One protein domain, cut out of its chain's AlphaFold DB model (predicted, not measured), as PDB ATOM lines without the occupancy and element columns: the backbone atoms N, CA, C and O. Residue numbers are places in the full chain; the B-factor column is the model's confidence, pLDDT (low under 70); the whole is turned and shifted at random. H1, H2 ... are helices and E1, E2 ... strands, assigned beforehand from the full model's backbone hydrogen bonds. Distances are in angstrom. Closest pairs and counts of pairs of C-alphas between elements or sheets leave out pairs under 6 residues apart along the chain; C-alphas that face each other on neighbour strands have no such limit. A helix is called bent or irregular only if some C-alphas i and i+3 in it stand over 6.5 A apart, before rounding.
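What this domain is: This is residues 49 to 220 of the 233 residues of the protein "Hypothetical protein" of Symbiodinium natans (UniProt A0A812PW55). Three helices make the core: H6 lies in the middle, with the long H5 crossing it on one side and H7 running back along its other side, and the short H4 lies across both H5 and H6. Round this core sit H1 near the last part of H5, H3 and the small strand pair E1 and E2 near its first part, and the hairpin E3 and E4 far from the core beside H2, while the loop of residues 75 to 81 sticks out past H3. The printed part has 172 residues, with seven named helices and four named strands in the order H1 H2 E1 H3 H4 E2 H5 H6 H7 E3 E4; both sheets, E1 - E2 and E3 - E4, are antiparallel pairs, and the class is mostly helix. It is compact, with a radius of gyration of the C-alphas of 16.7 A, and spans 53 by 43 by 25 A.

Where its parts are: H1 is residues 49 to 53 and begins at C-alpha 49 at (30.294, -32.977, -31.478). H2 is residues 60 to 65, and E1 is residues 69 to 71. H3, residues 82 to 92, is 16.3 A long. H4, residues 94 to 100, is irregular: its C-alphas 95 and 98 are 7.6 A apart. E2 is residues 106 to 108. H5, the longest helix, is residues 114 to 135 and runs 31.3 A from (6.734, -35.152, -47.179) to (26.996, -30.764, -23.670). H6, residues 151 to 164, is 20.2 A long, and H7, residues 181 to 190, is 14.1 A. E3 is residues 205 to 209, 13.2 A long, and E4 is residues 215 to 219, 12.9 A long, ending at C-alpha 219 at (33.416, -40.306, -40.640).

How they stand to each other: H5 is the hub, touching H1, H3, H4 and H6. H5 and H6 form a helical hairpin at a steep tilt of 39 degrees, opposite ways; their closest C-alphas, of Ala 125 and Ala 160, are 5.2 A apart. H6 and H7 form a second helical hairpin at a shallow tilt of 26 degrees, with the closest C-alphas, of Cys 152 and Ala 190, 4.6 A apart. H5 and H7 are apart. H4 touches H6 about perpendicular, at 83 degrees, with the closest C-alphas, of Cys 96 and Cys 161, at 5.5 A. H5 touches H1 with residues 128 to 135 alone, the closest C-alphas being those of Ala 52 and Ser 128, 5.4 A apart. With residues 115 to 119 alone it touches H3, at a steep tilt of 52 degrees; the C-alphas of His 92 and Arg 119 are closest, at 6.1 A. H3 and H4 only just touch, and only at the corner by their link, with 3 pairs of C-alphas within 8 A. In E1 and E2, N 70 and O 107 are 2.8 A apart, within hydrogen-bond range. E3 and E4 form a hairpin in which N 206 and O 218 are 2.8 A apart. The closest C-alphas of H2 and E4, of Glu 62 and Glu 218, are 6.6 A apart. Every O i to N i+4 pair is within hydrogen-bond range in H1, H2, H5, H6 and H7; the count is 5 of 7 in H3 and 1 of 3 in H4, where 2 of 4 O i to N i+3 pairs are within range.

The domain as a whole: The C-alphas farthest apart, those of Ser 80 and Gly 213, are 54.4 A apart. The printed part has no cut. The links H5 to H6, H6 to H7 and H7 to E3 are long, with 15, 16 and 14 residues. Residues 75 to 81 stand free. The mean pLDDT of the printed part is 86.8, and it is under 70 at residues 50 to 52, 74 to 86 and 196 to 199.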
ATOM      1  N   LEU A  49      30.538 -32.420 -30.151       71.25
ATOM      2  CA  LEU A  49      30.294 -32.977 -31.478       71.25
ATOM      3  C   LEU A  49      29.906 -34.449 -31.382       71.25
ATOM      4  O   LEU A  49      28.926 -34.849 -31.993       71.25
ATOM      5  N   VAL A  50      30.627 -35.249 -30.594       68.88
ATOM      6  CA  VAL A  50      30.381 -36.700 -30.533       68.88
ATOM      7  C   VAL A  50      29.015 -37.034 -29.916       68.88
ATOM      8  O   VAL A  50      28.239 -37.701 -30.591       68.88
ATOM      9  N   PRO A  51      28.622 -36.523 -28.730       59.00
ATOM     10  CA  PRO A  51      27.312 -36.834 -28.149       59.00
ATOM     11  C   PRO A  51      26.120 -36.341 -28.973       59.00
ATOM     12  O   PRO A  51      25.008 -36.812 -28.771       59.00
ATOM     13  N   ALA A  52      26.327 -35.360 -29.851       63.91
ATOM     14  CA  ALA A  52      25.263 -34.790 -30.666       63.91
ATOM     15  C   ALA A  52      25.212 -35.348 -32.095       63.91
ATOM     16  O   ALA A  52      24.170 -35.259 -32.746       63.91
ATOM     17  N   LEU A  53      26.317 -35.936 -32.565       75.19
ATOM     18  CA  LEU A  53      26.364 -36.761 -33.770       75.19
ATOM     19  C   LEU A  53      26.051 -38.230 -33.474       75.19
ATOM     20  O   LEU A  53      25.804 -38.973 -34.415       75.19
ATOM     21  N   GLU A  54      26.052 -38.660 -32.213       81.50
ATOM     22  CA  GLU A  54      25.668 -40.012 -31.812       81.50
ATOM     23  C   GLU A  54      24.220 -40.056 -31.294       81.50
ATOM     24  O   GLU A  54      23.896 -39.513 -30.240       81.50
ATOM     25  N   GLU A  55      23.341 -40.768 -31.999       76.75
ATOM     26  CA  GLU A  55      21.980 -41.078 -31.554       76.75
ATOM     27  C   GLU A  55      21.926 -42.573 -31.192       76.75
ATOM     28  O   GLU A  55      22.161 -43.439 -32.030       76.75
ATOM     29  N   PHE A  56      21.677 -42.898 -29.917       75.50
ATOM     30  CA  PHE A  56      21.662 -44.283 -29.399       75.50
ATOM     31  C   PHE A  56      22.943 -45.102 -29.676       75.50
ATOM     32  O   PHE A  56      22.896 -46.328 -29.769       75.50
ATOM     33  N   GLY A  57      24.099 -44.434 -29.762       76.75
ATOM     34  CA  GLY A  57      25.403 -45.067 -30.007       76.75
ATOM     35  C   GLY A  57      25.749 -45.287 -31.484       76.75
ATOM     36  O   GLY A  57      26.820 -45.837 -31.769       76.75
ATOM     37  N   SER A  58      24.881 -44.839 -32.396       82.06
ATOM     38  CA  SER A  58      25.118 -44.788 -33.839       82.06
ATOM     39  C   SER A  58      25.402 -43.360 -34.288       82.06
ATOM     40  O   SER A  58      24.766 -42.418 -33.821       82.06
ATOM     41  N   ASN A  59      26.341 -43.192 -35.217       87.31
ATOM     42  CA  ASN A  59      26.631 -41.896 -35.813       87.31
ATOM     43  C   ASN A  59      25.528 -41.515 -36.821       87.31
ATOM     44  O   ASN A  59      25.336 -42.194 -37.829       87.31
ATOM     45  N   VAL A  60      24.839 -40.403 -36.569       92.31
ATOM     46  CA  VAL A  60      23.726 -39.888 -37.379       92.31
ATOM     47  C   VAL A  60      24.133 -39.653 -38.835       92.31
ATOM     48  O   VAL A  60      23.332 -39.902 -39.733       92.31
ATOM     49  N   LEU A  61      25.367 -39.203 -39.096       92.25
ATOM     50  CA  LEU A  61      25.845 -38.955 -40.461       92.25
ATOM     51  C   LEU A  61      25.989 -40.260 -41.247       92.25
ATOM     52  O   LEU A  61      25.584 -40.310 -42.406       92.25
ATOM     53  N   GLU A  62      26.503 -41.318 -40.616       91.06
ATOM     54  CA  GLU A  62      26.600 -42.645 -41.240       91.06
ATOM     55  C   GLU A  62      25.211 -43.240 -41.497       91.06
ATOM     56  O   GLU A  62      24.919 -43.716 -42.597       91.06
ATOM     57  N   ASP A  63      24.313 -43.132 -40.513       92.38
ATOM     58  CA  ASP A  63      22.925 -43.580 -40.650       92.38
ATOM     59  C   ASP A  63      22.188 -42.840 -41.776       92.38
ATOM     60  O   ASP A  63      21.237 -43.366 -42.360       92.38
ATOM     61  N   TYR A  64      22.581 -41.599 -42.067       94.50
ATOM     62  CA  TYR A  64      21.978 -40.773 -43.112       94.50
ATOM     63  C   TYR A  64      22.570 -41.047 -44.486       94.50
ATOM     64  O   TYR A  64      21.813 -41.079 -45.459       94.50
ATOM     65  N   GLU A  65      23.868 -41.328 -44.579       93.19
ATOM     66  CA  GLU A  65      24.488 -41.795 -45.823       93.19
ATOM     67  C   GLU A  65      23.949 -43.142 -46.297       93.19
ATOM     68  O   GLU A  65      23.870 -43.381 -47.502       93.19
ATOM     69  N   ALA A  66      23.541 -44.008 -45.369       93.56
ATOM     70  CA  ALA A  66      22.937 -45.294 -45.701       93.56
ATOM     71  C   ALA A  66      21.506 -45.178 -46.270       93.56
ATOM     72  O   ALA A  66      20.957 -46.171 -46.753       93.56
ATOM     73  N   LYS A  67      20.879 -43.994 -46.210       95.31
ATOM     74  CA  LYS A  67      19.499 -43.756 -46.663       95.31
ATOM     75  C   LYS A  67      19.457 -43.122 -48.048       95.31
ATOM     76  O   LYS A  67      20.357 -42.389 -48.447       95.31
ATOM     77  N   SER A  68      18.348 -43.347 -48.748       96.44
ATOM     78  CA  SER A  68      17.993 -42.594 -49.952       96.44
ATOM     79  C   SER A  68      17.256 -41.311 -49.578       96.44
ATOM     80  O   SER A  68      16.434 -41.301 -48.659       96.44
ATOM     81  N   TRP A  69      17.548 -40.235 -50.296       95.62
ATOM     82  CA  TRP A  69      17.012 -38.901 -50.054       95.62
ATOM     83  C   TRP A  69      16.216 -38.417 -51.261       95.62
ATOM     84  O   TRP A  69      16.519 -38.747 -52.398       95.62
ATOM     85  N   ASN A  70      15.179 -37.632 -51.002       94.00
ATOM     86  CA  ASN A  70      14.373 -36.981 -52.015       94.00
ATOM     87  C   ASN A  70      14.546 -35.478 -51.884       94.00
ATOM     88  O   ASN A  70      14.260 -34.882 -50.841       94.00
ATOM     89  N   CYS A  71      14.972 -34.868 -52.979       92.00
ATOM     90  CA  CYS A  71      14.986 -33.430 -53.103       92.00
ATOM     91  C   CYS A  71      13.573 -32.867 -53.112       92.00
ATOM     92  O   CYS A  71      12.753 -33.231 -53.953       92.00
ATOM     93  N   LEU A  72      13.302 -31.936 -52.197       86.19
ATOM     94  CA  LEU A  72      12.059 -31.173 -52.197       86.19
ATOM     95  C   LEU A  72      12.186 -29.999 -53.164       86.19
ATOM     96  O   LEU A  72      12.072 -28.832 -52.791       86.19
ATOM     97  N   GLU A  73      12.463 -30.314 -54.423       70.62
ATOM     98  CA  GLU A  73      12.344 -29.349 -55.502       70.62
ATOM     99  C   GLU A  73      11.001 -29.560 -56.199       70.62
ATOM    100  O   GLU A  73      10.622 -30.677 -56.549       70.62
ATOM    101  N   GLY A  74      10.257 -28.473 -56.409       53.56
ATOM    102  CA  GLY A  74       9.223 -28.483 -57.435       53.56
ATOM    103  C   GLY A  74       9.917 -28.669 -58.781       53.56
ATOM    104  O   GLY A  74      10.810 -27.881 -59.096       53.56
ATOM    105  N   HIS A  75       9.533 -29.709 -59.526       44.56
ATOM    106  CA  HIS A  75      10.021 -30.006 -60.873       44.56
ATOM    107  C   HIS A  75      10.145 -28.704 -61.686       44.56
ATOM    108  O   HIS A  75       9.194 -27.930 -61.785       44.56
ATOM    109  N   GLU A  76      11.331 -28.463 -62.235       46.03
ATOM    110  CA  GLU A  76      11.841 -27.201 -62.797       46.03
ATOM    111  C   GLU A  76      11.040 -26.618 -63.984       46.03
ATOM    112  O   GLU A  76      11.397 -25.581 -64.532       46.03
ATOM    113  N   GLN A  77       9.946 -27.254 -64.400       50.44
ATOM    114  CA  GLN A  77       9.263 -26.928 -65.652       50.44
ATOM    115  C   GLN A  77       8.289 -25.743 -65.575       50.44
ATOM    116  O   GLN A  77       7.860 -25.284 -66.627       50.44
ATOM    117  N   ASP A  78       7.990 -25.191 -64.391       47.19
ATOM    118  CA  ASP A  78       7.141 -23.994 -64.268       47.19
ATOM    119  C   ASP A  78       7.655 -23.031 -63.177       47.19
ATOM    120  O   ASP A  78       7.449 -23.213 -61.972       47.19
ATOM    121  N   GLY A  79       8.369 -21.983 -63.602       52.94
ATOM    122  CA  GLY A  79       9.156 -21.082 -62.746       52.94
ATOM    123  C   GLY A  79       8.383 -20.274 -61.690       52.94
ATOM    124  O   GLY A  79       9.005 -19.671 -60.818       52.94
ATOM    125  N   SER A  80       7.047 -20.271 -61.712       55.62
ATOM    126  CA  SER A  80       6.199 -19.546 -60.752       55.62
ATOM    127  C   SER A  80       5.670 -20.421 -59.602       55.62
ATOM    128  O   SER A  80       5.394 -19.901 -58.519       55.62
ATOM    129  N   ALA A  81       5.600 -21.748 -59.770       51.69
ATOM    130  CA  ALA A  81       5.117 -22.677 -58.735       51.69
ATOM    131  C   ALA A  81       6.190 -23.025 -57.677       51.69
ATOM    132  O   ALA A  81       5.872 -23.469 -56.568       51.69
ATOM    133  N   ARG A  82       7.471 -22.775 -57.995       55.69
ATOM    134  CA  ARG A  82       8.648 -23.140 -57.181       55.69
ATOM    135  C   ARG A  82       8.698 -22.438 -55.822       55.69
ATOM    136  O   ARG A  82       9.039 -23.054 -54.814       55.69
ATOM    137  N   MET A  83       8.340 -21.154 -55.781       55.72
ATOM    138  CA  MET A  83       8.436 -20.346 -54.560       55.72
ATOM    139  C   MET A  83       7.346 -20.705 -53.539       55.72
ATOM    140  O   MET A  83       7.608 -20.727 -52.337       55.72
ATOM    141  N   LEU A  84       6.142 -21.038 -54.012       57.56
ATOM    142  CA  LEU A  84       4.989 -21.309 -53.149       57.56
ATOM    143  C   LEU A  84       5.084 -22.679 -52.464       57.56
ATOM    144  O   LEU A  84       4.849 -22.778 -51.261       57.56
ATOM    145  N   MET A  85       5.488 -23.726 -53.192       61.06
ATOM    146  CA  MET A  85       5.665 -25.069 -52.614       61.06
ATOM    147  C   MET A  85       6.812 -25.114 -51.605       61.06
ATOM    148  O   MET A  85       6.638 -25.640 -50.505       61.06
ATOM    149  N   ARG A  86       7.955 -24.494 -51.930       67.88
ATOM    150  CA  ARG A  86       9.086 -24.403 -50.999       67.88
ATOM    151  C   ARG A  86       8.702 -23.646 -49.730       67.88
ATOM    152  O   ARG A  86       8.995 -24.137 -48.649       67.88
ATOM    153  N   GLY A  87       8.008 -22.513 -49.860       70.81
ATOM    154  CA  GLY A  87       7.546 -21.734 -48.709       70.81
ATOM    155  C   GLY A  87       6.558 -22.492 -47.816       70.81
ATOM    156  O   GLY A  87       6.587 -22.331 -46.600       70.81
ATOM    157  N   ASN A  88       5.707 -23.346 -48.388       78.69
ATOM    158  CA  ASN A  88       4.767 -24.148 -47.603       78.69
ATOM    159  C   ASN A  88       5.454 -25.319 -46.887       78.69
ATOM    160  O   ASN A  88       5.188 -25.549 -45.709       78.69
ATOM    161  N   LEU A  89       6.364 -26.029 -47.561       83.31
ATOM    162  CA  LEU A  89       7.084 -27.157 -46.960       83.31
ATOM    163  C   LEU A  89       8.141 -26.702 -45.944       83.31
ATOM    164  O   LEU A  89       8.311 -27.357 -44.918       83.31
ATOM    165  N   SER A  90       8.810 -25.566 -46.169       84.75
ATOM    166  CA  SER A  90       9.794 -25.026 -45.219       84.75
ATOM    167  C   SER A  90       9.160 -24.613 -43.892       84.75
ATOM    168  O   SER A  90       9.793 -24.760 -42.852       84.75
ATOM    169  N   ARG A  91       7.897 -24.165 -43.898       88.81
ATOM    170  CA  ARG A  91       7.153 -23.857 -42.663       88.81
ATOM    171  C   ARG A  91       6.978 -25.081 -41.770       88.81
ATOM    172  O   ARG A  91       7.027 -24.958 -40.550       88.81
ATOM    173  N   HIS A  92       6.843 -26.272 -42.358       91.69
ATOM    174  CA  HIS A  92       6.786 -27.522 -41.590       91.69
ATOM    175  C   HIS A  92       8.126 -27.887 -40.948       91.69
ATOM    176  O   HIS A  92       8.140 -28.650 -39.984       91.69
ATOM    177  N   ALA A  93       9.240 -27.329 -41.437       93.19
ATOM    178  CA  ALA A  93      10.544 -27.467 -40.795       93.19
ATOM    179  C   ALA A  93      10.677 -26.596 -39.533       93.19
ATOM    180  O   ALA A  93      11.658 -26.752 -38.811       93.19
ATOM    181  N   GLY A  94       9.712 -25.703 -39.257       94.94
ATOM    182  CA  GLY A  94       9.535 -24.988 -37.989       94.94
ATOM    183  C   GLY A  94      10.830 -24.408 -37.421       94.94
ATOM    184  O   GLY A  94      11.365 -23.429 -37.934       94.94
ATOM    185  N   PHE A  95      11.361 -25.056 -36.380       96.81
ATOM    186  CA  PHE A  95      12.621 -24.704 -35.713       96.81
ATOM    187  C   PHE A  95      13.802 -24.451 -36.674       96.81
ATOM    188  O   PHE A  95      14.633 -23.579 -36.420       96.81
ATOM    189  N   CYS A  96      13.864 -25.176 -37.794       97.12
ATOM    190  CA  CYS A  96      14.930 -25.054 -38.787       97.12
ATOM    191  C   CYS A  96      14.583 -24.177 -39.993       97.12
ATOM    192  O   CYS A  96      15.467 -23.922 -40.808       97.12
ATOM    193  N   GLU A  97      13.349 -23.671 -40.104       95.06
ATOM    194  CA  GLU A  97      12.870 -22.911 -41.269       95.06
ATOM    195  C   GLU A  97      13.843 -21.792 -41.664       95.06
ATOM    196  O   GLU A  97      14.232 -21.666 -42.825       95.06
ATOM    197  N   ARG A  98      14.289 -21.001 -40.682       94.69
ATOM    198  CA  ARG A  98      15.180 -19.860 -40.919       94.69
ATOM    199  C   ARG A  98      16.587 -20.292 -41.335       94.69
ATOM    200  O   ARG A  98      17.158 -19.655 -42.217       94.69
ATOM    201  N   ALA A  99      17.123 -21.364 -40.748       94.81
ATOM    202  CA  ALA A  99      18.466 -21.863 -41.056       94.81
ATOM    203  C   ALA A  99      18.560 -22.404 -42.488       94.81
ATOM    204  O   ALA A  99      19.565 -22.197 -43.161       94.81
ATOM    205  N   ILE A 100      17.494 -23.051 -42.964       93.62
ATOM    206  CA  ILE A 100      17.468 -23.716 -44.275       93.62
ATOM    207  C   ILE A 100      16.825 -22.857 -45.368       93.62
ATOM    208  O   ILE A 100      16.744 -23.259 -46.527       93.62
ATOM    209  N   SER A 101      16.365 -21.653 -45.020       90.31
ATOM    210  CA  SER A 101      15.654 -20.755 -45.935       90.31
ATOM    211  C   SER A 101      16.465 -20.384 -47.181       90.31
ATOM    212  O   SER A 101      15.874 -20.088 -48.222       90.31
ATOM    213  N   SER A 102      17.798 -20.451 -47.119       87.94
ATOM    214  CA  SER A 102      18.706 -20.055 -48.199       87.94
ATOM    215  C   SER A 102      18.930 -21.128 -49.272       87.94
ATOM    216  O   SER A 102      19.337 -20.778 -50.378       87.94
ATOM    217  N   TYR A 103      18.601 -22.403 -49.033       89.81
ATOM    218  CA  TYR A 103      18.866 -23.492 -49.985       89.81
ATOM    219  C   TYR A 103      17.694 -24.473 -50.151       89.81
ATOM    220  O   TYR A 103      16.787 -24.549 -49.326       89.81
ATOM    221  N   SER A 104      17.674 -25.200 -51.273       90.94
ATOM    222  CA  SER A 104      16.752 -26.327 -51.464       90.94
ATOM    223  C   SER A 104      17.254 -27.509 -50.645       90.94
ATOM    224  O   SER A 104      18.413 -27.896 -50.804       90.94
ATOM    225  N   PHE A 105      16.415 -28.072 -49.780       93.56
ATOM    226  CA  PHE A 105      16.800 -29.171 -48.901       93.56
ATOM    227  C   PHE A 105      16.192 -30.502 -49.345       93.56
ATOM    228  O   PHE A 105      15.147 -30.548 -50.002       93.56
ATOM    229  N   ALA A 106      16.861 -31.587 -48.980       94.81
ATOM    230  CA  ALA A 106      16.379 -32.942 -49.180       94.81
ATOM    231  C   ALA A 106      15.847 -33.522 -47.866       94.81
ATOM    232  O   ALA A 106      16.231 -33.108 -46.771       94.81
ATOM    233  N   VAL A 107      14.956 -34.502 -47.983       95.25
ATOM    234  CA  VAL A 107      14.449 -35.296 -46.857       95.25
ATOM    235  C   VAL A 107      14.588 -36.781 -47.171       95.25
ATOM    236  O   VAL A 107      14.613 -37.129 -48.351       95.25
ATOM    237  N   PRO A 108      14.665 -37.679 -46.176       96.00
ATOM    238  CA  PRO A 108      14.728 -39.107 -46.458       96.00
ATOM    239  C   PRO A 108      13.523 -39.563 -47.282       96.00
ATOM    240  O   PRO A 108      12.400 -39.088 -47.086       96.00
ATOM    241  N   GLN A 109      13.758 -40.487 -48.207       93.62
ATOM    242  CA  GLN A 109      12.691 -41.131 -48.951       93.62
ATOM    243  C   GLN A 109      11.865 -41.997 -47.995       93.62
ATOM    244  O   GLN A 109      12.381 -42.928 -47.381       93.62
ATOM    245  N   ASP A 110      10.578 -41.681 -47.883       89.12
ATOM    246  CA  ASP A 110       9.627 -42.384 -47.026       89.12
ATOM    247  C   ASP A 110       8.270 -42.484 -47.743       89.12
ATOM    248  O   ASP A 110       7.906 -41.606 -48.533       89.12
ATOM    249  N   ALA A 111       7.509 -43.544 -47.466       76.75
ATOM    250  CA  ALA A 111       6.151 -43.751 -47.981       76.75
ATOM    251  C   ALA A 111       5.126 -42.801 -47.329       76.75
ATOM    252  O   ALA A 111       4.004 -42.627 -47.802       76.75
ATOM    253  N   ASP A 112       5.545 -42.170 -46.241       81.06
ATOM    254  CA  ASP A 112       4.727 -41.505 -45.245       81.06
ATOM    255  C   ASP A 112       4.302 -40.060 -45.579       81.06
ATOM    256  O   ASP A 112       3.571 -39.420 -44.812       81.06
ATOM    257  N   GLY A 113       4.715 -39.560 -46.746       87.25
ATOM    258  CA  GLY A 113       4.431 -38.211 -47.235       87.25
ATOM    259  C   GLY A 113       5.380 -37.146 -46.672       87.25
ATOM    260  O   GLY A 113       5.823 -37.205 -45.525       87.25
ATOM    261  N   HIS A 114       5.682 -36.128 -47.484       89.25
ATOM    262  CA  HIS A 114       6.734 -35.152 -47.179       89.25
ATOM    263  C   HIS A 114       6.523 -34.396 -45.862       89.25
ATOM    264  O   HIS A 114       7.480 -34.204 -45.122       89.25
ATOM    265  N   GLU A 115       5.295 -34.003 -45.516       91.19
ATOM    266  CA  GLU A 115       5.055 -33.236 -44.285       91.19
ATOM    267  C   GLU A 115       5.412 -34.009 -43.011       91.19
ATOM    268  O   GLU A 115       6.004 -33.442 -42.091       91.19
ATOM    269  N   ARG A 116       5.057 -35.302 -42.946       92.31
ATOM    270  CA  ARG A 116       5.358 -36.149 -41.785       92.31
ATOM    271  C   ARG A 116       6.867 -36.320 -41.640       92.31
ATOM    272  O   ARG A 116       7.387 -36.140 -40.540       92.31
ATOM    273  N   VAL A 117       7.562 -36.576 -42.750       94.69
ATOM    274  CA  VAL A 117       9.024 -36.713 -42.774       94.69
ATOM    275  C   VAL A 117       9.714 -35.418 -42.349       94.69
ATOM    276  O   VAL A 117      10.616 -35.459 -41.516       94.69
ATOM    277  N   ILE A 118       9.274 -34.263 -42.858       94.88
ATOM    278  CA  ILE A 118       9.843 -32.955 -42.492       94.88
ATOM    279  C   ILE A 118       9.687 -32.701 -40.989       94.88
ATOM    280  O   ILE A 118      10.656 -32.329 -40.330       94.88
ATOM    281  N   ARG A 119       8.499 -32.948 -40.418       95.06
ATOM    282  CA  ARG A 119       8.284 -32.790 -38.969       95.06
ATOM    283  C   ARG A 119       9.153 -33.748 -38.158       95.06
ATOM    284  O   ARG A 119       9.710 -33.339 -37.143       95.06
ATOM    285  N   ALA A 120       9.313 -34.992 -38.609       95.25
ATOM    286  CA  ALA A 120      10.195 -35.956 -37.955       95.25
ATOM    287  C   ALA A 120      11.666 -35.500 -37.987       95.25
ATOM    288  O   ALA A 120      12.349 -35.571 -36.965       95.25
ATOM    289  N   GLN A 121      12.148 -34.967 -39.116       95.56
ATOM    290  CA  GLN A 121      13.498 -34.396 -39.216       95.56
ATOM    291  C   GLN A 121      13.672 -33.161 -38.330       95.56
ATOM    292  O   GLN A 121      14.678 -33.045 -37.635       95.56
ATOM    293  N   MET A 122      12.666 -32.286 -38.252       96.56
ATOM    294  CA  MET A 122      12.692 -31.156 -37.321       96.56
ATOM    295  C   MET A 122      12.781 -31.631 -35.862       96.56
ATOM    296  O   MET A 122      13.567 -31.077 -35.099       96.56
ATOM    297  N   GLN A 123      12.036 -32.663 -35.455       96.06
ATOM    298  CA  GLN A 123      12.118 -33.186 -34.081       96.06
ATOM    299  C   GLN A 123      13.516 -33.728 -33.755       96.06
ATOM    300  O   GLN A 123      14.021 -33.505 -32.650       96.06
ATOM    301  N   ARG A 124      14.168 -34.384 -34.723       94.94
ATOM    302  CA  ARG A 124      15.562 -34.831 -34.586       94.94
ATOM    303  C   ARG A 124      16.523 -33.648 -34.496       94.94
ATOM    304  O   ARG A 124      17.351 -33.632 -33.594       94.94
ATOM    305  N   ALA A 125      16.329 -32.611 -35.311       95.31
ATOM    306  CA  ALA A 125      17.115 -31.381 -35.235       95.31
ATOM    307  C   ALA A 125      16.991 -30.667 -33.888       95.31
ATOM    308  O   ALA A 125      17.997 -30.254 -33.320       95.31
ATOM    309  N   VAL A 126      15.780 -30.575 -33.334       95.94
ATOM    310  CA  VAL A 126      15.570 -30.038 -31.981       95.94
ATOM    311  C   VAL A 126      16.283 -30.908 -30.945       95.94
ATOM    312  O   VAL A 126      16.943 -30.381 -30.057       95.94
ATOM    313  N   SER A 127      16.206 -32.233 -31.071       93.88
ATOM    314  CA  SER A 127      16.886 -33.157 -30.153       93.88
ATOM    315  C   SER A 127      18.409 -32.995 -30.202       93.88
ATOM    316  O   SER A 127      19.041 -32.887 -29.152       93.88
ATOM    317  N   SER A 128      18.989 -32.896 -31.403       93.19
ATOM    318  CA  SER A 128      20.420 -32.642 -31.611       93.19
ATOM    319  C   SER A 128      20.835 -31.276 -31.050       93.19
ATOM    320  O   SER A 128      21.812 -31.179 -30.309       93.19
ATOM    321  N   TYR A 129      20.036 -30.230 -31.286       94.75
ATOM    322  CA  TYR A 129      20.247 -28.900 -30.706       94.75
ATOM    323  C   TYR A 129      20.276 -28.934 -29.170       94.75
ATOM    324  O   TYR A 129      21.212 -28.427 -28.552       94.75
ATOM    325  N   VAL A 130      19.293 -29.587 -28.543       94.00
ATOM    326  CA  VAL A 130      19.230 -29.758 -27.083       94.00
ATOM    327  C   VAL A 130      20.437 -30.545 -26.567       94.00
ATOM    328  O   VAL A 130      20.994 -30.190 -25.528       94.00
ATOM    329  N   ALA A 131      20.855 -31.598 -27.274       90.75
ATOM    330  CA  ALA A 131      22.026 -32.389 -26.906       90.75
ATOM    331  C   ALA A 131      23.306 -31.540 -26.924       90.75
ATOM    332  O   ALA A 131      24.057 -31.546 -25.947       90.75
ATOM    333  N   HIS A 132      23.508 -30.745 -27.978       89.94
ATOM    334  CA  HIS A 132      24.633 -29.816 -28.072       89.94
ATOM    335  C   HIS A 132      24.623 -28.759 -26.960       89.94
ATOM    336  O   HIS A 132      25.664 -28.528 -26.344       89.94
ATOM    337  N   LEU A 133      23.470 -28.140 -26.668       91.62
ATOM    338  CA  LEU A 133      23.352 -27.168 -25.573       91.62
ATOM    339  C   LEU A 133      23.733 -27.791 -24.230       91.62
ATOM    340  O   LEU A 133      24.560 -27.243 -23.501       91.62
ATOM    341  N   ARG A 134      23.181 -28.970 -23.926       88.81
ATOM    342  CA  ARG A 134      23.476 -29.685 -22.679       88.81
ATOM    343  C   ARG A 134      24.948 -30.037 -22.561       88.81
ATOM    344  O   ARG A 134      25.501 -29.914 -21.473       88.81
ATOM    345  N   ALA A 135      25.576 -30.450 -23.662       84.94
ATOM    346  CA  ALA A 135      26.996 -30.764 -23.670       84.94
ATOM    347  C   ALA A 135      27.825 -29.557 -23.205       84.94
ATOM    348  O   ALA A 135      28.694 -29.716 -22.355       84.94
ATOM    349  N   ILE A 136      27.507 -28.344 -23.668       86.19
ATOM    350  CA  ILE A 136      28.218 -27.116 -23.266       86.19
ATOM    351  C   ILE A 136      27.663 -26.457 -21.986       86.19
ATOM    352  O   ILE A 136      27.998 -25.312 -21.686       86.19
ATOM    353  N   GLY A 137      26.808 -27.153 -21.229       88.25
ATOM    354  CA  GLY A 137      26.260 -26.656 -19.964       88.25
ATOM    355  C   GLY A 137      25.218 -25.542 -20.110       88.25
ATOM    356  O   GLY A 137      25.083 -24.711 -19.213       88.25
ATOM    357  N   ARG A 138      24.494 -25.499 -21.233       91.31
ATOM    358  CA  ARG A 138      23.384 -24.569 -21.493       91.31
ATOM    359  C   ARG A 138      22.042 -25.297 -21.426       91.31
ATOM    360  O   ARG A 138      21.944 -26.461 -21.820       91.31
ATOM    361  N   ASP A 139      21.003 -24.608 -20.958       93.69
ATOM    362  CA  ASP A 139      19.646 -25.159 -20.902       93.69
ATOM    363  C   ASP A 139      18.804 -24.678 -22.091       93.69
ATOM    364  O   ASP A 139      18.695 -23.487 -22.358       93.69
ATOM    365  N   PHE A 140      18.157 -25.611 -22.786       95.19
ATOM    366  CA  PHE A 140      17.237 -25.327 -23.885       95.19
ATOM    367  C   PHE A 140      16.127 -24.331 -23.524       95.19
ATOM    368  O   PHE A 140      15.710 -23.556 -24.386       95.19
ATOM    369  N   TRP A 141      15.647 -24.329 -22.276       95.75
ATOM    370  CA  TRP A 141      14.582 -23.413 -21.856       95.75
ATOM    371  C   TRP A 141      14.983 -21.937 -21.953       95.75
ATOM    372  O   TRP A 141      14.108 -21.091 -22.122       95.75
ATOM    373  N   GLU A 142      16.281 -21.636 -21.893       97.19
ATOM    374  CA  GLU A 142      16.823 -20.281 -22.019       97.19
ATOM    375  C   GLU A 142      17.006 -19.852 -23.485       97.19
ATOM    376  O   GLU A 142      16.975 -18.661 -23.770       97.19
ATOM    377  N   TYR A 143      17.144 -20.803 -24.419       97.12
ATOM    378  CA  TYR A 143      17.543 -20.547 -25.812       97.12
ATOM    379  C   TYR A 143      16.528 -21.098 -26.830       97.12
ATOM    380  O   TYR A 143      16.879 -21.743 -27.816       97.12
ATOM    381  N   GLN A 144      15.235 -20.859 -26.605       96.69
ATOM    382  CA  GLN A 144      14.172 -21.363 -27.491       96.69
ATOM    383  C   GLN A 144      14.149 -20.687 -28.874       96.69
ATOM    384  O   GLN A 144      13.622 -21.254 -29.833       96.69
ATOM    385  N   GLU A 145      14.719 -19.485 -28.985       97.31
ATOM    386  CA  GLU A 145      14.783 -18.697 -30.217       97.31
ATOM    387  C   GLU A 145      16.241 -18.486 -30.662       97.31
ATOM    388  O   GLU A 145      16.721 -17.352 -30.666       97.31
ATOM    389  N   PRO A 146      16.966 -19.540 -31.090       97.25
ATOM    390  CA  PRO A 146      18.415 -19.481 -31.321       97.25
ATOM    391  C   PRO A 146      18.856 -18.395 -32.310       97.25
ATOM    392  O   PRO A 146      19.988 -17.929 -32.261       97.25
ATOM    393  N   TRP A 147      17.970 -17.955 -33.204       96.62
ATOM    394  CA  TRP A 147      18.221 -16.865 -34.152       96.62
ATOM    395  C   TRP A 147      18.308 -15.464 -33.514       96.62
ATOM    396  O   TRP A 147      18.633 -14.517 -34.230       96.62
ATOM    397  N   LYS A 148      17.969 -15.295 -32.229       97.75
ATOM    398  CA  LYS A 148      18.135 -14.035 -31.472       97.75
ATOM    399  C   LYS A 148      19.329 -14.062 -30.517       97.75
ATOM    400  O   LYS A 148      19.625 -13.044 -29.902       97.75
ATOM    401  N   GLU A 149      19.986 -15.208 -30.407       97.94
ATOM    402  CA  GLU A 149      21.016 -15.465 -29.406       97.94
ATOM    403  C   GLU A 149      22.419 -15.151 -29.934       97.94
ATOM    404  O   GLU A 149      22.594 -14.682 -31.064       97.94
ATOM    405  N   ASP A 150      23.432 -15.405 -29.106       97.12
ATOM    406  CA  ASP A 150      24.833 -15.213 -29.466       97.12
ATOM    407  C   ASP A 150      25.318 -16.152 -30.594       97.12
ATOM    408  O   ASP A 150      24.637 -17.080 -31.045       97.12
ATOM    409  N   ALA A 151      26.539 -15.896 -31.068       97.31
ATOM    410  CA  ALA A 151      27.138 -16.645 -32.169       97.31
ATOM    411  C   ALA A 151      27.302 -18.145 -31.868       97.31
ATOM    412  O   ALA A 151      27.173 -18.955 -32.788       97.31
ATOM    413  N   CYS A 152      27.560 -18.523 -30.612       95.25
ATOM    414  CA  CYS A 152      27.703 -19.918 -30.210       95.25
ATOM    415  C   CYS A 152      26.368 -20.655 -30.360       95.25
ATOM    416  O   CYS A 152      26.288 -21.678 -31.048       95.25
ATOM    417  N   ILE A 153      25.294 -20.095 -29.799       97.00
ATOM    418  CA  ILE A 153      23.952 -20.684 -29.873       97.00
ATOM    419  C   ILE A 153      23.460 -20.768 -31.325       97.00
ATOM    420  O   ILE A 153      22.907 -21.792 -31.742       97.00
ATOM    421  N   GLN A 154      23.716 -19.730 -32.126       97.75
ATOM    422  CA  GLN A 154      23.396 -19.740 -33.553       97.75
ATOM    423  C   GLN A 154      24.180 -20.803 -34.328       97.75
ATOM    424  O   GLN A 154      23.629 -21.413 -35.248       97.75
ATOM    425  N   ALA A 155      25.455 -21.024 -33.996       95.94
ATOM    426  CA  ALA A 155      26.272 -22.036 -34.656       95.94
ATOM    427  C   ALA A 155      25.781 -23.455 -34.333       95.94
ATOM    428  O   ALA A 155      25.623 -24.259 -35.252       95.94
ATOM    429  N   ILE A 156      25.432 -23.728 -33.069       94.94
ATOM    430  CA  ILE A 156      24.821 -25.003 -32.652       94.94
ATOM    431  C   ILE A 156      23.530 -25.266 -33.429       94.94
ATOM    432  O   ILE A 156      23.328 -26.344 -33.986       94.94
ATOM    433  N   TRP A 157      22.659 -24.259 -33.489       97.06
ATOM    434  CA  TRP A 157      21.394 -24.345 -34.210       97.06
ATOM    435  C   TRP A 157      21.588 -24.658 -35.695       97.06
ATOM    436  O   TRP A 157      20.930 -25.553 -36.227       97.06
ATOM    437  N   LYS A 158      22.525 -23.970 -36.357       96.00
ATOM    438  CA  LYS A 158      22.843 -24.212 -37.770       96.00
ATOM    439  C   LYS A 158      23.375 -25.622 -37.996       96.00
ATOM    440  O   LYS A 158      22.879 -26.295 -38.888       96.00
ATOM    441  N   VAL A 159      24.324 -26.088 -37.181       94.50
ATOM    442  CA  VAL A 159      24.884 -27.446 -37.301       94.50
ATOM    443  C   VAL A 159      23.797 -28.514 -37.152       94.50
ATOM    444  O   VAL A 159      23.712 -29.415 -37.993       94.50
ATOM    445  N   ALA A 160      22.919 -28.378 -36.154       95.50
ATOM    446  CA  ALA A 160      21.792 -29.289 -35.975       95.50
ATOM    447  C   ALA A 160      20.870 -29.274 -37.208       95.50
ATOM    448  O   ALA A 160      20.574 -30.316 -37.791       95.50
ATOM    449  N   CYS A 161      20.466 -28.093 -37.678       96.75
ATOM    450  CA  CYS A 161      19.581 -27.996 -38.836       96.75
ATOM    451  C   CYS A 161      20.222 -28.509 -40.133       96.75
ATOM    452  O   CYS A 161      19.559 -29.223 -40.877       96.75
ATOM    453  N   TYR A 162      21.497 -28.216 -40.397       95.88
ATOM    454  CA  TYR A 162      22.195 -28.681 -41.603       95.88
ATOM    455  C   TYR A 162      22.377 -30.199 -41.629       95.88
ATOM    456  O   TYR A 162      22.359 -30.794 -42.703       95.88
ATOM    457  N   THR A 163      22.503 -30.826 -40.459       95.25
ATOM    458  CA  THR A 163      22.594 -32.287 -40.327       95.25
ATOM    459  C   THR A 163      21.276 -32.975 -40.689       95.25
ATOM    460  O   THR A 163      21.265 -33.996 -41.367       95.25
ATOM    461  N   HIS A 164      20.140 -32.416 -40.272       95.94
ATOM    462  CA  HIS A 164      18.827 -33.041 -40.496       95.94
ATOM    463  C   HIS A 164      18.113 -32.574 -41.769       95.94
ATOM    464  O   HIS A 164      17.206 -33.246 -42.260       95.94
ATOM    465  N   PHE A 165      18.545 -31.446 -42.331       96.00
ATOM    466  CA  PHE A 165      18.041 -30.880 -43.577       96.00
ATOM    467  C   PHE A 165      19.211 -30.583 -44.522       96.00
ATOM    468  O   PHE A 165      19.578 -29.415 -44.710       96.00
ATOM    469  N   PRO A 166      19.814 -31.624 -45.117       96.19
ATOM    470  CA  PRO A 166      20.901 -31.456 -46.065       96.19
ATOM    471  C   PRO A 166      20.425 -30.675 -47.286       96.19
ATOM    472  O   PRO A 166      19.262 -30.758 -47.694       96.19
ATOM    473  N   ARG A 167      21.334 -29.935 -47.913       94.31
ATOM    474  CA  ARG A 167      21.096 -29.353 -49.227       94.31
ATOM    475  C   ARG A 167      20.885 -30.472 -50.247       94.31
ATOM    476  O   ARG A 167      21.492 -31.538 -50.177       94.31
ATOM    477  N   CYS A 168      20.036 -30.192 -51.222       93.44
ATOM    478  CA  CYS A 168      19.869 -31.021 -52.398       93.44
ATOM    479  C   CYS A 168      21.188 -31.272 -53.129       93.44
ATOM    480  O   CYS A 168      21.887 -30.334 -53.514       93.44
ATOM    481  N   ASN A 169      21.498 -32.545 -53.351       93.38
ATOM    482  CA  ASN A 169      22.671 -32.943 -54.106       93.38
ATOM    483  C   ASN A 169      22.370 -32.863 -55.609       93.38
ATOM    484  O   ASN A 169      21.656 -33.690 -56.168       93.38
ATOM    485  N   GLU A 170      22.931 -31.849 -56.267       89.69
ATOM    486  CA  GLU A 170      22.721 -31.581 -57.696       89.69
ATOM    487  C   GLU A 170      23.318 -32.670 -58.603       89.69
ATOM    488  O   GLU A 170      22.878 -32.840 -59.739       89.69
ATOM    489  N   LYS A 171      24.317 -33.419 -58.118       90.88
ATOM    490  CA  LYS A 171      24.967 -34.493 -58.887       90.88
ATOM    491  C   LYS A 171      24.265 -35.833 -58.731       90.88
ATOM    492  O   LYS A 171      24.262 -36.630 -59.663       90.88
ATOM    493  N   ASP A 172      23.732 -36.090 -57.544       93.00
ATOM    494  CA  ASP A 172      23.073 -37.342 -57.196       93.00
ATOM    495  C   ASP A 172      21.953 -37.061 -56.193       93.00
ATOM    496  O   ASP A 172      22.158 -37.108 -54.980       93.00
ATOM    497  N   GLN A 173      20.766 -36.740 -56.712       90.38
ATOM    498  CA  GLN A 173      19.619 -36.296 -55.913       90.38
ATOM    499  C   GLN A 173      19.172 -37.319 -54.859       90.38
ATOM    500  O   GLN A 173      18.512 -36.934 -53.896       90.38
ATOM    501  N   ALA A 174      19.539 -38.594 -55.031       93.50
ATOM    502  CA  ALA A 174      19.202 -39.673 -54.111       93.50
ATOM    503  C   ALA A 174      20.144 -39.761 -52.899       93.50
ATOM    504  O   ALA A 174      19.861 -40.517 -51.964       93.50
ATOM    505  N   LYS A 175      21.270 -39.036 -52.903       95.44
ATOM    506  CA  LYS A 175      22.301 -39.134 -51.865       95.44
ATOM    507  C   LYS A 175      22.227 -38.020 -50.835       95.44
ATOM    508  O   LYS A 175      22.000 -36.855 -51.155       95.44
ATOM    509  N   TYR A 176      22.532 -38.404 -49.599       96.12
ATOM    510  CA  TYR A 176      22.796 -37.476 -48.510       96.12
ATOM    511  C   TYR A 176      23.990 -36.576 -48.841       96.12
ATOM    512  O   TYR A 176      24.995 -37.042 -49.381       96.12
ATOM    513  N   LEU A 177      23.885 -35.295 -48.492       95.44
ATOM    514  CA  LEU A 177      24.968 -34.331 -48.618       95.44
ATOM    515  C   LEU A 177      25.391 -33.891 -47.215       95.44
ATOM    516  O   LEU A 177      24.693 -33.086 -46.586       95.44
ATOM    517  N   ARG A 178      26.508 -34.434 -46.711       95.00
ATOM    518  CA  ARG A 178      26.963 -34.145 -45.344       95.00
ATOM    519  C   ARG A 178      27.197 -32.646 -45.156       95.00
ATOM    520  O   ARG A 178      27.479 -31.932 -46.124       95.00
ATOM    521  N   PRO A 179      27.122 -32.129 -43.921       95.25
ATOM    522  CA  PRO A 179      27.459 -30.740 -43.693       95.25
ATOM    523  C   PRO A 179      28.956 -30.478 -43.913       95.25
ATOM    524  O   PRO A 179      29.801 -31.366 -43.759       95.25
ATOM    525  N   CYS A 180      29.282 -29.244 -44.285       95.44
ATOM    526  CA  CYS A 180      30.650 -28.806 -44.525       95.44
ATOM    527  C   CYS A 180      31.455 -28.761 -43.219       95.44
ATOM    528  O   CYS A 180      30.928 -28.407 -42.161       95.44
ATOM    529  N   ALA A 181      32.763 -29.017 -43.297       93.75
ATOM    530  CA  ALA A 181      33.674 -28.857 -42.165       93.75
ATOM    531  C   ALA A 181      33.617 -27.443 -41.565       93.75
ATOM    532  O   ALA A 181      33.728 -27.301 -40.349       93.75
ATOM    533  N   SER A 182      33.374 -26.416 -42.386       93.75
ATOM    534  CA  SER A 182      33.216 -25.027 -41.935       93.75
ATOM    535  C   SER A 182      32.061 -24.822 -40.956       93.75
ATOM    536  O   SER A 182      32.169 -23.974 -40.077       93.75
ATOM    537  N   ALA A 183      30.967 -25.585 -41.068       93.56
ATOM    538  CA  ALA A 183      29.847 -25.481 -40.133       93.56
ATOM    539  C   ALA A 183      30.276 -25.932 -38.729       93.56
ATOM    540  O   ALA A 183      30.014 -25.253 -37.738       93.56
ATOM    541  N   CYS A 184      31.011 -27.042 -38.662       92.19
ATOM    542  CA  CYS A 184      31.602 -27.536 -37.427       92.19
ATOM    543  C   CYS A 184      32.713 -26.610 -36.900       92.19
ATOM    544  O   CYS A 184      32.736 -26.312 -35.710       92.19
ATOM    545  N   GLN A 185      33.593 -26.095 -37.764       92.31
ATOM    546  CA  GLN A 185      34.643 -25.148 -37.361       92.31
ATOM    547  C   GLN A 185      34.041 -23.870 -36.776       92.31
ATOM    548  O   GLN A 185      34.422 -23.464 -35.683       92.31
ATOM    549  N   GLY A 186      33.031 -23.299 -37.439       92.44
ATOM    550  CA  GLY A 186      32.320 -22.124 -36.943       92.44
ATOM    551  C   GLY A 186      31.649 -22.368 -35.591       92.44
ATOM    552  O   GLY A 186      31.615 -21.468 -34.757       92.44
ATOM    553  N   TYR A 187      31.170 -23.589 -35.334       91.50
ATOM    554  CA  TYR A 187      30.683 -23.980 -34.015       91.50
ATOM    555  C   TYR A 187      31.793 -24.006 -32.959       91.50
ATOM    556  O   TYR A 187      31.648 -23.368 -31.914       91.50
ATOM    557  N   LEU A 188      32.901 -24.700 -33.230       89.81
ATOM    558  CA  LEU A 188      34.025 -24.782 -32.295       89.81
ATOM    559  C   LEU A 188      34.583 -23.395 -31.961       89.81
ATOM    560  O   LEU A 188      34.806 -23.086 -30.793       89.81
ATOM    561  N   GLU A 189      34.741 -22.542 -32.972       91.12
ATOM    562  CA  GLU A 189      35.234 -21.173 -32.822       91.12
ATOM    563  C   GLU A 189      34.255 -20.295 -32.035       91.12
ATOM    564  O   GLU A 189      34.644 -19.673 -31.045       91.12
ATOM    565  N   ALA A 190      32.976 -20.265 -32.430       93.44
ATOM    566  CA  ALA A 190      31.979 -19.401 -31.798       93.44
ATOM    567  C   ALA A 190      31.724 -19.777 -30.334       93.44
ATOM    568  O   ALA A 190      31.512 -18.900 -29.497       93.44
ATOM    569  N   CYS A 191      31.771 -21.072 -30.021       90.19
ATOM    570  CA  CYS A 191      31.598 -21.583 -28.665       90.19
ATOM    571  C   CYS A 191      32.906 -21.716 -27.884       90.19
ATOM    572  O   CYS A 191      32.874 -22.164 -26.739       90.19
ATOM    573  N   GLN A 192      34.042 -21.334 -28.481       88.00
ATOM    574  CA  GLN A 192      35.368 -21.420 -27.867       88.00
ATOM    575  C   GLN A 192      35.669 -22.824 -27.315       88.00
ATOM    576  O   GLN A 192      36.264 -22.984 -26.243       88.00
ATOM    577  N   VAL A 193      35.232 -23.848 -28.049       83.31
ATOM    578  CA  VAL A 193      35.472 -25.247 -27.702       83.31
ATOM    579  C   VAL A 193      36.938 -25.548 -27.978       83.31
ATOM    580  O   VAL A 193      37.387 -25.518 -29.123       83.31
ATOM    581  N   ASN A 194      37.685 -25.846 -26.920       76.00
ATOM    582  CA  ASN A 194      39.090 -26.210 -27.006       76.00
ATOM    583  C   ASN A 194      39.308 -27.503 -26.220       76.00
ATOM    584  O   ASN A 194      39.303 -27.497 -24.986       76.00
ATOM    585  N   CYS A 195      39.451 -28.615 -26.943       71.12
ATOM    586  CA  CYS A 195      39.697 -29.919 -26.344       71.12
ATOM    587  C   CYS A 195      41.171 -30.288 -26.401       71.12
ATOM    588  O   CYS A 195      41.865 -30.041 -27.385       71.12
ATOM    589  N   CYS A 196      41.619 -30.962 -25.344       65.00
ATOM    590  CA  CYS A 196      43.001 -31.412 -25.227       65.00
ATOM    591  C   CYS A 196      43.226 -32.797 -25.835       65.00
ATOM    592  O   CYS A 196      44.265 -33.417 -25.622       65.00
ATOM    593  N   ASP A 197      42.245 -33.305 -26.564       66.62
ATOM    594  CA  ASP A 197      42.290 -34.552 -27.298       66.62
ATOM    595  C   ASP A 197      41.872 -34.314 -28.754       66.62
ATOM    596  O   ASP A 197      41.374 -33.251 -29.135       66.62
ATOM    597  N   ASP A 198      42.069 -35.329 -29.589       63.53
ATOM    598  CA  ASP A 198      41.653 -35.312 -30.993       63.53
ATOM    599  C   ASP A 198      40.118 -35.288 -31.179       63.53
ATOM    600  O   ASP A 198      39.636 -35.341 -32.312       63.53
ATOM    601  N   GLY A 199      39.335 -35.202 -30.094       66.19
ATOM    602  CA  GLY A 199      37.879 -35.283 -30.117       66.19
ATOM    603  C   GLY A 199      37.199 -34.136 -30.866       66.19
ATOM    604  O   GLY A 199      36.100 -34.317 -31.384       66.19
ATOM    605  N   THR A 200      37.847 -32.977 -30.988       72.38
ATOM    606  CA  THR A 200      37.272 -31.782 -31.643       72.38
ATOM    607  C   THR A 200      37.570 -31.667 -33.130       72.38
ATOM    608  O   THR A 200      37.303 -30.636 -33.743       72.38
ATOM    609  N   LYS A 201      38.107 -32.708 -33.769       84.62
ATOM    610  CA  LYS A 201      38.316 -32.663 -35.218       84.62
ATOM    611  C   LYS A 201      36.972 -32.746 -35.935       84.62
ATOM    612  O   LYS A 201      36.247 -33.719 -35.791       84.62
ATOM    613  N   CYS A 202      36.664 -31.751 -36.764       88.38
ATOM    614  CA  CYS A 202      35.473 -31.779 -37.616       88.38
ATOM    615  C   CYS A 202      35.555 -32.863 -38.695       88.38
ATOM    616  O   CYS A 202      34.570 -33.524 -39.007       88.38
ATOM    617  N   VAL A 203      36.745 -33.063 -39.259       90.12
ATOM    618  CA  VAL A 203      36.994 -34.077 -40.285       90.12
ATOM    619  C   VAL A 203      37.819 -35.189 -39.661       90.12
ATOM    620  O   VAL A 203      38.969 -34.980 -39.273       90.12
ATOM    621  N   PHE A 204      37.228 -36.371 -39.560       88.25
ATOM    622  CA  PHE A 204      37.873 -37.558 -39.014       88.25
ATOM    623  C   PHE A 204      37.357 -38.817 -39.706       88.25
ATOM    624  O   PHE A 204      36.296 -38.798 -40.329       88.25
ATOM    625  N   THR A 205      38.117 -39.900 -39.557       87.75
ATOM    626  CA  THR A 205      37.730 -41.257 -39.952       87.75
ATOM    627  C   THR A 205      38.171 -42.207 -38.847       87.75
ATOM    628  O   THR A 205      39.371 -42.353 -38.603       87.75
ATOM    629  N   HIS A 206      37.223 -42.850 -38.175       84.94
ATOM    630  CA  HIS A 206      37.462 -43.813 -37.105       84.94
ATOM    631  C   HIS A 206      37.003 -45.208 -37.526       84.94
ATOM    632  O   HIS A 206      35.988 -45.374 -38.193       84.94
ATOM    633  N   HIS A 207      37.757 -46.230 -37.123       83.50
ATOM    634  CA  HIS A 207      37.377 -47.628 -37.309       83.50
ATOM    635  C   HIS A 207      36.896 -48.188 -35.971       83.50
ATOM    636  O   HIS A 207      37.707 -48.474 -35.087       83.50
ATOM    637  N   LYS A 208      35.583 -48.359 -35.820       81.88
ATOM    638  CA  LYS A 208      34.966 -48.928 -34.623       81.88
ATOM    639  C   LYS A 208      34.779 -50.425 -34.824       81.88
ATOM    640  O   LYS A 208      34.117 -50.855 -35.765       81.88
ATOM    641  N   LYS A 209      35.390 -51.239 -33.963       84.94
ATOM    642  CA  LYS A 209      35.106 -52.681 -33.924       84.94
ATOM    643  C   LYS A 209      33.804 -52.899 -33.162       84.94
ATOM    644  O   LYS A 209      33.706 -52.509 -32.001       84.94
ATOM    645  N   MET A 210      32.834 -53.517 -33.813       82.62
ATOM    646  CA  MET A 210      31.548 -53.882 -33.229       82.62
ATOM    647  C   MET A 210      31.679 -55.175 -32.412       82.62
ATOM    648  O   MET A 210      32.661 -55.917 -32.525       82.62
ATOM    649  N   SER A 211      30.684 -55.463 -31.571       84.94
ATOM    650  CA  SER A 211      30.665 -56.662 -30.717       84.94
ATOM    651  C   SER A 211      30.630 -57.977 -31.503       84.94
ATOM    652  O   SER A 211      31.032 -59.012 -30.979       84.94
ATOM    653  N   ASP A 212      30.166 -57.943 -32.752       88.31
ATOM    654  CA  ASP A 212      30.144 -59.075 -33.684       88.31
ATOM    655  C   ASP A 212      31.493 -59.308 -34.400       88.31
ATOM    656  O   ASP A 212      31.636 -60.260 -35.167       88.31
ATOM    657  N   GLY A 213      32.496 -58.461 -34.142       86.88
ATOM    658  CA  GLY A 213      33.812 -58.510 -34.775       86.88
ATOM    659  C   GLY A 213      33.908 -57.775 -36.115       86.88
ATOM    660  O   GLY A 213      35.006 -57.709 -36.675       86.88
ATOM    661  N   SER A 214      32.814 -57.197 -36.619       86.94
ATOM    662  CA  SER A 214      32.835 -56.330 -37.801       86.94
ATOM    663  C   SER A 214      33.485 -54.974 -37.486       86.94
ATOM    664  O   SER A 214      33.601 -54.570 -36.327       86.94
ATOM    665  N   SER A 215      33.968 -54.273 -38.514       84.19
ATOM    666  CA  SER A 215      34.509 -52.917 -38.381       84.19
ATOM    667  C   SER A 215      33.615 -51.916 -39.105       84.19
ATOM    668  O   SER A 215      33.504 -51.988 -40.330       84.19
ATOM    669  N   LEU A 216      33.034 -50.973 -38.367       84.62
ATOM    670  CA  LEU A 216      32.313 -49.826 -38.909       84.62
ATOM    671  C   LEU A 216      33.290 -48.661 -39.100       84.62
ATOM    672  O   LEU A 216      34.109 -48.382 -38.221       84.62
ATOM    673  N   VAL A 217      33.229 -48.007 -40.258       86.56
ATOM    674  CA  VAL A 217      33.993 -46.785 -40.522       86.56
ATOM    675  C   VAL A 217      33.080 -45.604 -40.239       86.56
ATOM    676  O   VAL A 217      32.118 -45.401 -40.963       86.56
ATOM    677  N   GLU A 218      33.389 -44.845 -39.198       85.00
ATOM    678  CA  GLU A 218      32.686 -43.612 -38.849       85.00
ATOM    679  C   GLU A 218      33.481 -42.429 -39.389       85.00
ATOM    680  O   GLU A 218      34.688 -42.324 -39.158       85.00
ATOM    681  N   LYS A 219      32.820 -41.527 -40.106       89.31
ATOM    682  CA  LYS A 219      33.416 -40.306 -40.640       89.31
ATOM    683  C   LYS A 219      32.715 -39.079 -40.074       89.31
ATOM    684  O   LYS A 219      31.530 -39.106 -39.745       89.31
ATOM    685  N   GLY A 220      33.467 -37.989 -39.988       88.44
ATOM    686  CA  GLY A 220      32.955 -36.679 -39.600       88.44
ATOM    687  C   GLY A 220      32.301 -35.913 -40.753       88.44
ATOM    688  O   GLY A 220      31.657 -36.480 -41.638       88.44
TER     689      GLY A 220